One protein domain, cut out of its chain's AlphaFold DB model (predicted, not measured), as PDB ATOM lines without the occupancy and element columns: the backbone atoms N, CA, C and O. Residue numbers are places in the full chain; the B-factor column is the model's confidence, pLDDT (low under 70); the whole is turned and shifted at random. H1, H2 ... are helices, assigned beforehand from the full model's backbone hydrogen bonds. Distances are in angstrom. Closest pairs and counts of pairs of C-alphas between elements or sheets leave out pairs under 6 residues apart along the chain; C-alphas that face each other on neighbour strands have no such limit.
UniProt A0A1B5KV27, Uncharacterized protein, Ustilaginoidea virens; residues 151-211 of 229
ATOM      1  N   ASN A 151      18.521 -20.021 -27.561       85.62
ATOM      2  CA  ASN A 151      18.344 -19.656 -28.963       85.62
ATOM      3  C   ASN A 151      19.200 -18.434 -29.362       85.62
ATOM      4  O   ASN A 151      19.017 -17.857 -30.438       85.62
ATOM      5  N   ASN A 152      20.156 -18.049 -28.516       86.94
ATOM      6  CA  ASN A 152      21.107 -16.985 -28.783       86.94
ATOM      7  C   ASN A 152      22.185 -17.438 -29.779       86.94
ATOM      8  O   ASN A 152      23.240 -17.966 -29.427       86.94
ATOM      9  N   VAL A 153      21.930 -17.162 -31.054       86.75
ATOM     10  CA  VAL A 153      22.888 -17.389 -32.145       86.75
ATOM     11  C   VAL A 153      24.097 -16.443 -32.120       86.75
ATOM     12  O   VAL A 153      25.040 -16.641 -32.885       86.75
ATOM     13  N   PHE A 154      24.096 -15.422 -31.262       87.50
ATOM     14  CA  PHE A 154      25.178 -14.444 -31.119       87.50
ATOM     15  C   PHE A 154      26.203 -14.830 -30.041       87.50
ATOM     16  O   PHE A 154      27.228 -14.166 -29.916       87.50
ATOM     17  N   ALA A 155      25.970 -15.909 -29.284       87.69
ATOM     18  CA  ALA A 155      26.912 -16.394 -28.277       87.69
ATOM     19  C   ALA A 155      28.276 -16.785 -28.888       87.69
ATOM     20  O   ALA A 155      28.331 -17.352 -29.984       87.69
ATOM     21  N   ASP A 156      29.374 -16.560 -28.146       89.19
ATOM     22  CA  ASP A 156      30.751 -16.862 -28.593       89.19
ATOM     23  C   ASP A 156      30.885 -18.286 -29.140       89.19
ATOM     24  O   ASP A 156      31.409 -18.499 -30.231       89.19
ATOM     25  N   SER A 157      30.367 -19.271 -28.400       88.12
ATOM     26  CA  SER A 157      30.460 -20.677 -28.788       88.12
ATOM     27  C   SER A 157      29.782 -20.949 -30.130       88.12
ATOM     28  O   SER A 157      30.264 -21.791 -30.888       88.12
ATOM     29  N   PHE A 158      28.705 -20.231 -30.445       87.25
ATOM     30  CA  PHE A 158      27.983 -20.377 -31.700       87.25
ATOM     31  C   PHE A 158      28.744 -19.727 -32.860       87.25
ATOM     32  O   PHE A 158      28.850 -20.314 -33.935       87.25
ATOM     33  N   GLN A 159      29.334 -18.552 -32.627       87.62
ATOM     34  CA  GLN A 159      30.128 -17.828 -33.621       87.62
ATOM     35  C   GLN A 159      31.442 -18.551 -33.935       87.62
ATOM     36  O   GLN A 159      31.738 -18.839 -35.094       87.62
ATOM     37  N   ARG A 160      32.200 -18.932 -32.904       89.94
ATOM     38  CA  ARG A 160      33.499 -19.609 -33.028       89.94
ATOM     39  C   ARG A 160      33.404 -20.995 -33.665       89.94
ATOM     40  O   ARG A 160      34.342 -21.423 -34.332       89.94
ATOM     41  N   ASN A 161      32.288 -21.701 -33.475       87.75
ATOM     42  CA  ASN A 161      32.054 -23.017 -34.085       87.75
ATOM     43  C   ASN A 161      31.184 -22.958 -35.348       87.75
ATOM     44  O   ASN A 161      30.794 -24.009 -35.871       87.75
ATOM     45  N   ASN A 162      30.877 -21.761 -35.856       84.94
ATOM     46  CA  ASN A 162      30.088 -21.610 -37.069       84.94
ATOM     47  C   ASN A 162      30.797 -22.291 -38.252       84.94
ATOM     48  O   ASN A 162      31.966 -22.035 -38.525       84.94
ATOM     49  N   GLY A 163      30.093 -23.195 -38.933       82.56
ATOM     50  CA  GLY A 163      30.644 -24.012 -40.021       82.56
ATOM     51  C   GLY A 163      31.376 -25.289 -39.583       82.56
ATOM     52  O   GLY A 163      31.558 -26.171 -40.413       82.56
ATOM     53  N   ASN A 164      31.721 -25.433 -38.298       84.69
ATOM     54  CA  ASN A 164      32.337 -26.648 -37.740       84.69
ATOM     55  C   ASN A 164      31.313 -27.558 -37.039       84.69
ATOM     56  O   ASN A 164      31.503 -28.771 -36.951       84.69
ATOM     57  N   GLY A 165      30.226 -26.979 -36.520       80.38
ATOM     58  CA  GLY A 165      29.149 -27.712 -35.859       80.38
ATOM     59  C   GLY A 165      28.124 -28.310 -36.828       80.38
ATOM     60  O   GLY A 165      27.828 -27.748 -37.879       80.38
ATOM     61  N   MET A 166      27.501 -29.422 -36.421       82.56
ATOM     62  CA  MET A 166      26.346 -30.002 -37.131       82.56
ATOM     63  C   MET A 166      25.135 -29.048 -37.144       82.56
ATOM     64  O   MET A 166      24.320 -29.082 -38.065       82.56
ATOM     65  N   VAL A 167      25.013 -28.189 -36.127       83.94
ATOM     66  CA  VAL A 167      23.950 -27.183 -36.016       83.94
ATOM     67  C   VAL A 167      24.464 -25.856 -36.567       83.94
ATOM     68  O   VAL A 167      25.382 -25.262 -36.012       83.94
ATOM     69  N   SER A 168      23.861 -25.390 -37.660       85.38
ATOM     70  CA  SER A 168      24.185 -24.099 -38.279       85.38
ATOM     71  C   SER A 168      23.251 -22.984 -37.806       85.38
ATOM     72  O   SER A 168      22.131 -23.255 -37.369       85.38
ATOM     73  N   LEU A 169      23.668 -21.726 -38.005       83.00
ATOM     74  CA  LEU A 169      22.837 -20.528 -37.797       83.00
ATOM     75  C   LEU A 169      21.465 -20.666 -38.470       83.00
ATOM     76  O   LEU A 169      20.422 -20.570 -37.830       83.00
ATOM     77  N   ARG A 170      21.462 -20.985 -39.771       84.00
ATOM     78  CA  ARG A 170      20.220 -21.158 -40.541       84.00
ATOM     79  C   ARG A 170      19.370 -22.318 -40.029       84.00
ATOM     80  O   ARG A 170      18.147 -22.256 -40.132       84.00
ATOM     81  N   GLY A 171      20.003 -23.383 -39.540       85.88
ATOM     82  CA  GLY A 171      19.310 -24.532 -38.963       85.88
ATOM     83  C   GLY A 171      18.571 -24.154 -37.684       85.88
ATOM     84  O   GLY A 171      17.371 -24.409 -37.583       85.88
ATOM     85  N   LEU A 172      19.263 -23.493 -36.753       85.75
ATOM     86  CA  LEU A 172      18.673 -23.070 -35.486       85.75
ATOM     87  C   LEU A 172      17.568 -22.030 -35.694       85.75
ATOM     88  O   LEU A 172      16.507 -22.145 -35.097       85.75
ATOM     89  N   ASP A 173      17.755 -21.093 -36.623       84.06
ATOM     90  CA  ASP A 173      16.744 -20.089 -36.972       84.06
ATOM     91  C   ASP A 173      15.449 -20.705 -37.494       84.06
ATOM     92  O   ASP A 173      14.353 -20.272 -37.138       84.06
ATOM     93  N   ARG A 174      15.568 -21.727 -38.347       86.50
ATOM     94  CA  ARG A 174      14.408 -22.452 -38.874       86.50
ATOM     95  C   ARG A 174      13.706 -23.250 -37.783       86.50
ATOM     96  O   ARG A 174      12.480 -23.223 -37.738       86.50
ATOM     97  N   LEU A 175      14.461 -23.926 -36.917       86.25
ATOM     98  CA  LEU A 175      13.900 -24.677 -35.791       86.25
ATOM     99  C   LEU A 175      13.200 -23.744 -34.799       86.25
ATOM    100  O   LEU A 175      12.043 -23.974 -34.468       86.25
ATOM    101  N   GLY A 176      13.853 -22.652 -34.399       83.50
ATOM    102  CA  GLY A 176      13.272 -21.649 -33.511       83.50
ATOM    103  C   GLY A 176      11.994 -21.045 -34.090       83.50
ATOM    104  O   GLY A 176      10.968 -21.028 -33.420       83.50
ATOM    105  N   ALA A 177      11.995 -20.646 -35.365       85.44
ATOM    106  CA  ALA A 177      10.784 -20.140 -36.015       85.44
ATOM    107  C   ALA A 177       9.668 -21.196 -36.117       85.44
ATOM    108  O   ALA A 177       8.496 -20.844 -36.027       85.44
ATOM    109  N   SER A 178      10.015 -22.473 -36.308       84.94
ATOM    110  CA  SER A 178       9.039 -23.568 -36.368       84.94
ATOM    111  C   SER A 178       8.409 -23.883 -35.013       84.94
ATOM    112  O   SER A 178       7.281 -24.364 -34.987       84.94
ATOM    113  N   LEU A 179       9.136 -23.683 -33.915       79.25
ATOM    114  CA  LEU A 179       8.677 -24.039 -32.571       79.25
ATOM    115  C   LEU A 179       8.015 -22.876 -31.850       79.25
ATOM    116  O   LEU A 179       7.006 -23.066 -31.182       79.25
ATOM    117  N   TYR A 180       8.584 -21.683 -31.993       80.12
ATOM    118  CA  TYR A 180       8.150 -20.492 -31.269       80.12
ATOM    119  C   TYR A 180       7.332 -19.549 -32.145       80.12
ATOM    120  O   TYR A 180       6.667 -18.663 -31.633       80.12
ATOM    121  N   GLY A 181       7.361 -19.721 -33.465       85.38
ATOM    122  CA  GLY A 181       6.837 -18.736 -34.399       85.38
ATOM    123  C   GLY A 181       7.889 -17.692 -34.772       85.38
ATOM    124  O   GLY A 181       8.797 -17.352 -34.008       85.38
ATOM    125  N   ARG A 182       7.787 -17.190 -36.005       87.44
ATOM    126  CA  ARG A 182       8.783 -16.280 -36.585       87.44
ATOM    127  C   ARG A 182       8.842 -14.929 -35.869       87.44
ATOM    128  O   ARG A 182       9.926 -14.393 -35.696       87.44
ATOM    129  N   GLU A 183       7.698 -14.389 -35.474       87.25
ATOM    130  CA  GLU A 183       7.630 -13.080 -34.815       87.25
ATOM    131  C   GLU A 183       8.292 -13.125 -33.439       87.25
ATOM    132  O   GLU A 183       9.189 -12.329 -33.168       87.25
ATOM    133  N   LEU A 184       7.940 -14.128 -32.627       83.56
ATOM    134  CA  LEU A 184       8.512 -14.322 -31.295       83.56
ATOM    135  C   LEU A 184      10.025 -14.542 -31.346       83.56
ATOM    136  O   LEU A 184      10.755 -13.939 -30.566       83.56
ATOM    137  N   ILE A 185      10.525 -15.343 -32.295       85.38
ATOM    138  CA  ILE A 185      11.971 -15.578 -32.386       85.38
ATOM    139  C   ILE A 185      12.746 -14.359 -32.892       85.38
ATOM    140  O   ILE A 185      13.913 -14.186 -32.544       85.38
ATOM    141  N   THR A 186      12.125 -13.518 -33.720       87.38
ATOM    142  CA  THR A 186      12.728 -12.260 -34.164       87.38
ATOM    143  C   THR A 186      12.773 -11.244 -33.026       87.38
ATOM    144  O   THR A 186      13.820 -10.629 -32.843       87.38
ATOM    145  N   ALA A 187      11.692 -11.111 -32.250       86.38
ATOM    146  CA  ALA A 187      11.657 -10.257 -31.063       86.38
ATOM    147  C   ALA A 187      12.725 -10.685 -30.043       86.38
ATOM    148  O   ALA A 187      13.613  -9.900 -29.742       86.38
ATOM    149  N   HIS A 188      12.758 -11.973 -29.677       84.62
ATOM    150  CA  HIS A 188      13.758 -12.540 -28.755       84.62
ATOM    151  C   HIS A 188      15.201 -12.216 -29.160       84.62
ATOM    152  O   HIS A 188      16.051 -11.915 -28.332       84.62
ATOM    153  N   LYS A 189      15.506 -12.258 -30.461       86.62
ATOM    154  CA  LYS A 189      16.840 -11.901 -30.961       86.62
ATOM    155  C   LYS A 189      17.135 -10.410 -30.883       86.62
ATOM    156  O   LYS A 189      18.292 -10.057 -30.678       86.62
ATOM    157  N   ALA A 190      16.137  -9.560 -31.113       88.50
ATOM    158  CA  ALA A 190      16.291  -8.119 -30.960       88.50
ATOM    159  C   ALA A 190      16.568  -7.766 -29.492       88.50
ATOM    160  O   ALA A 190      17.492  -6.997 -29.235       88.50
ATOM    161  N   ASP A 191      15.857  -8.410 -28.565       88.19
ATOM    162  CA  ASP A 191      16.035  -8.245 -27.119       88.19
ATOM    163  C   ASP A 191      17.437  -8.711 -26.682       88.19
ATOM    164  O   ASP A 191      18.193  -7.964 -26.065       88.19
ATOM    165  N   ILE A 192      17.885  -9.889 -27.137       85.38
ATOM    166  CA  ILE A 192      19.261 -10.355 -26.883       85.38
ATOM    167  C   ILE A 192      20.309  -9.343 -27.371       85.38
ATOM    168  O   ILE A 192      21.320  -9.129 -26.702       85.38
ATOM    169  N   LEU A 193      20.109  -8.745 -28.550       87.31
ATOM    170  CA  LEU A 193      21.051  -7.779 -29.121       87.31
ATOM    171  C   LEU A 193      21.052  -6.441 -28.373       87.31
ATOM    172  O   LEU A 193      22.083  -5.769 -28.364       87.31
ATOM    173  N   SER A 194      19.935  -6.053 -27.754       88.88
ATOM    174  CA  SER A 194      19.870  -4.889 -26.866       88.88
ATOM    175  C   SER A 194      20.368  -5.191 -25.447       88.88
ATOM    176  O   SER A 194      20.541  -4.261 -24.660       88.88
ATOM    177  N   GLY A 195      20.651  -6.462 -25.138       84.38
ATOM    178  CA  GLY A 195      21.032  -6.923 -23.804       84.38
ATOM    179  C   GLY A 195      19.849  -7.073 -22.846       84.38
ATOM    180  O   GLY A 195      20.067  -7.171 -21.642       84.38
ATOM    181  N   ASP A 196      18.619  -7.072 -23.364       84.25
ATOM    182  CA  ASP A 196      17.403  -7.328 -22.601       84.25
ATOM    183  C   ASP A 196      17.078  -8.828 -22.619       84.25
ATOM    184  O   ASP A 196      16.781  -9.419 -23.656       84.25
ATOM    185  N   TYR A 197      17.139  -9.453 -21.448       80.81
ATOM    186  CA  TYR A 197      16.830 -10.872 -21.262       80.81
ATOM    187  C   TYR A 197      15.531 -11.082 -20.465       80.81
ATOM    188  O   TYR A 197      15.190 -12.213 -20.107       80.81
ATOM    189  N   SER A 198      14.796 -10.007 -20.165       77.44
ATOM    190  CA  SER A 198      13.624 -10.032 -19.281       77.44
ATOM    191  C   SER A 198      12.403 -10.717 -19.906       77.44
ATOM    192  O   SER A 198      11.572 -11.284 -19.193       77.44
ATOM    193  N   ALA A 199      12.307 -10.701 -21.239       72.25
ATOM    194  CA  ALA A 199      11.218 -11.305 -22.006       72.25
ATOM    195  C   ALA A 199      11.453 -12.786 -22.363       72.25
ATOM    196  O   ALA A 199      10.543 -13.460 -22.857       72.25
ATOM    197  N   ALA A 200      12.654 -13.319 -22.119       78.44
ATOM    198  CA  ALA A 200      12.982 -14.698 -22.453       78.44
ATOM    199  C   ALA A 200      12.240 -15.686 -21.542       78.44
ATOM    200  O   ALA A 200      12.105 -15.489 -20.334       78.44
ATOM    201  N   ASN A 201      11.775 -16.798 -22.114       77.56
ATOM    202  CA  ASN A 201      11.072 -17.824 -21.349       77.56
ATOM    203  C   ASN A 201      12.088 -18.746 -20.640       77.56
ATOM    204  O   ASN A 201      12.737 -19.549 -21.320       77.56
ATOM    205  N   PRO A 202      12.194 -18.719 -19.294       79.75
ATOM    206  CA  PRO A 202      13.213 -19.474 -18.563       79.75
ATOM    207  C   PRO A 202      13.005 -20.994 -18.608       79.75
ATOM    208  O   PRO A 202      13.945 -21.743 -18.360       79.75
ATOM    209  N   TYR A 203      11.810 -21.483 -18.949       76.50
ATOM    210  CA  TYR A 203      11.597 -22.918 -19.164       76.50
ATOM    211  C   TYR A 203      12.153 -23.364 -20.519       76.50
ATOM    212  O   TYR A 203      12.680 -24.463 -20.649       76.50
ATOM    213  N   ILE A 204      12.060 -22.516 -21.538       78.44
ATOM    214  CA  ILE A 204      12.399 -22.885 -22.914       78.44
ATOM    215  C   ILE A 204      13.860 -22.560 -23.229       78.44
ATOM    216  O   ILE A 204      14.579 -23.397 -23.769       78.44
ATOM    217  N   THR A 205      14.317 -21.364 -22.876       84.62
ATOM    218  CA  THR A 205      15.684 -20.884 -23.101       84.62
ATOM    219  C   THR A 205      16.287 -20.423 -21.775       84.62
ATOM    220  O   THR A 205      16.519 -19.229 -21.595       84.62
ATOM    221  N   PRO A 206      16.533 -21.339 -20.818       85.62
ATOM    222  CA  PRO A 206      17.014 -20.978 -19.483       85.62
ATOM    223  C   PRO A 206      18.343 -20.214 -19.480       85.62
ATOM    224  O   PRO A 206      18.619 -19.505 -18.524       85.62
ATOM    225  N   LEU A 207      19.173 -20.346 -20.522       86.31
ATOM    226  CA  LEU A 207      20.421 -19.581 -20.638       86.31
ATOM    227  C   LEU A 207      20.238 -18.184 -21.248       86.31
ATOM    228  O   LEU A 207      21.174 -17.392 -21.196       86.31
ATOM    229  N   ASP A 208      19.073 -17.894 -21.830       85.19
ATOM    230  CA  ASP A 208      18.747 -16.578 -22.395       85.19
ATOM    231  C   ASP A 208      17.860 -15.753 -21.455       85.19
ATOM    232  O   ASP A 208      17.466 -14.654 -21.822       85.19
ATOM    233  N   ALA A 209      17.484 -16.289 -20.293       82.44
ATOM    234  CA  ALA A 209      16.573 -15.638 -19.361       82.44
ATOM    235  C   ALA A 209      17.314 -15.061 -18.160       82.44
ATOM    236  O   ALA A 209      18.247 -15.675 -17.635       82.44
ATOM    237  N   GLU A 210      16.864 -13.896 -17.690       76.81
ATOM    238  CA  GLU A 210      17.318 -13.379 -16.404       76.81
ATOM    239  C   GLU A 210      16.855 -14.285 -15.262       76.81
ATOM    240  O   GLU A 210      15.737 -14.816 -15.256       76.81
ATOM    241  N   ASP A 211      17.700 -14.405 -14.239       62.97
ATOM    242  CA  ASP A 211      17.305 -15.004 -12.972       62.97
ATOM    243  C   ASP A 211      16.352 -14.033 -12.262       62.97
ATOM    244  O   ASP A 211      16.753 -13.194 -11.456       62.97
TER     245      ASP A 211
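What this domain is: This is residues 151 to 211 of the 229 residues of an uncharacterized protein of Ustilaginoidea virens (UniProt A0A1B5KV27). The longest helix, H3, meets H2 near their ends as a V; short H1 is near the other end of H2, and residues 195 to 211, with no named element, fold back past H3. The 61 printed residues hold three named helices, H1, H2, H3 in chain order, and no named strand: all helix, with under half of the residues in named elements. The whole is compact, radius of gyration of the C-alphas 11.4 A, spanning 31 by 23 by 20 A.

How they stand to each other: Start at H3, residues 182 to 194: its residues 182 to 185 alone touch residues 176 to 177 of H2, residues 169 to 180, only at the corner. Their closest C-alphas, of Ala 177 and Ile 185, are 5.9 A apart; the helices run opposite ways at a steep tilt of 61 degrees. H1, residues 156 to 160, is close to but not clearly touching H2, closest C-alphas Phe 158 and Leu 169 at 8.0 A. H1 and H3 are apart. In H1, H2 and H3 every O i to N i+4 pair is within hydrogen-bond range.

Where its parts are: Find C-alpha 182 at (8.783, -16.280, -36.585); H3 runs 18.6 A to C-alpha 194 at (19.870, -4.889, -26.866). H2 spans 16.1 A, H1 5.9 A.

The domain as a whole: The printed part has no cut. The C-alphas of Gly 163 and Asp 211 are farthest apart, 31.5 A. No link between helices is long; pLDDT is under 70 at residue 211.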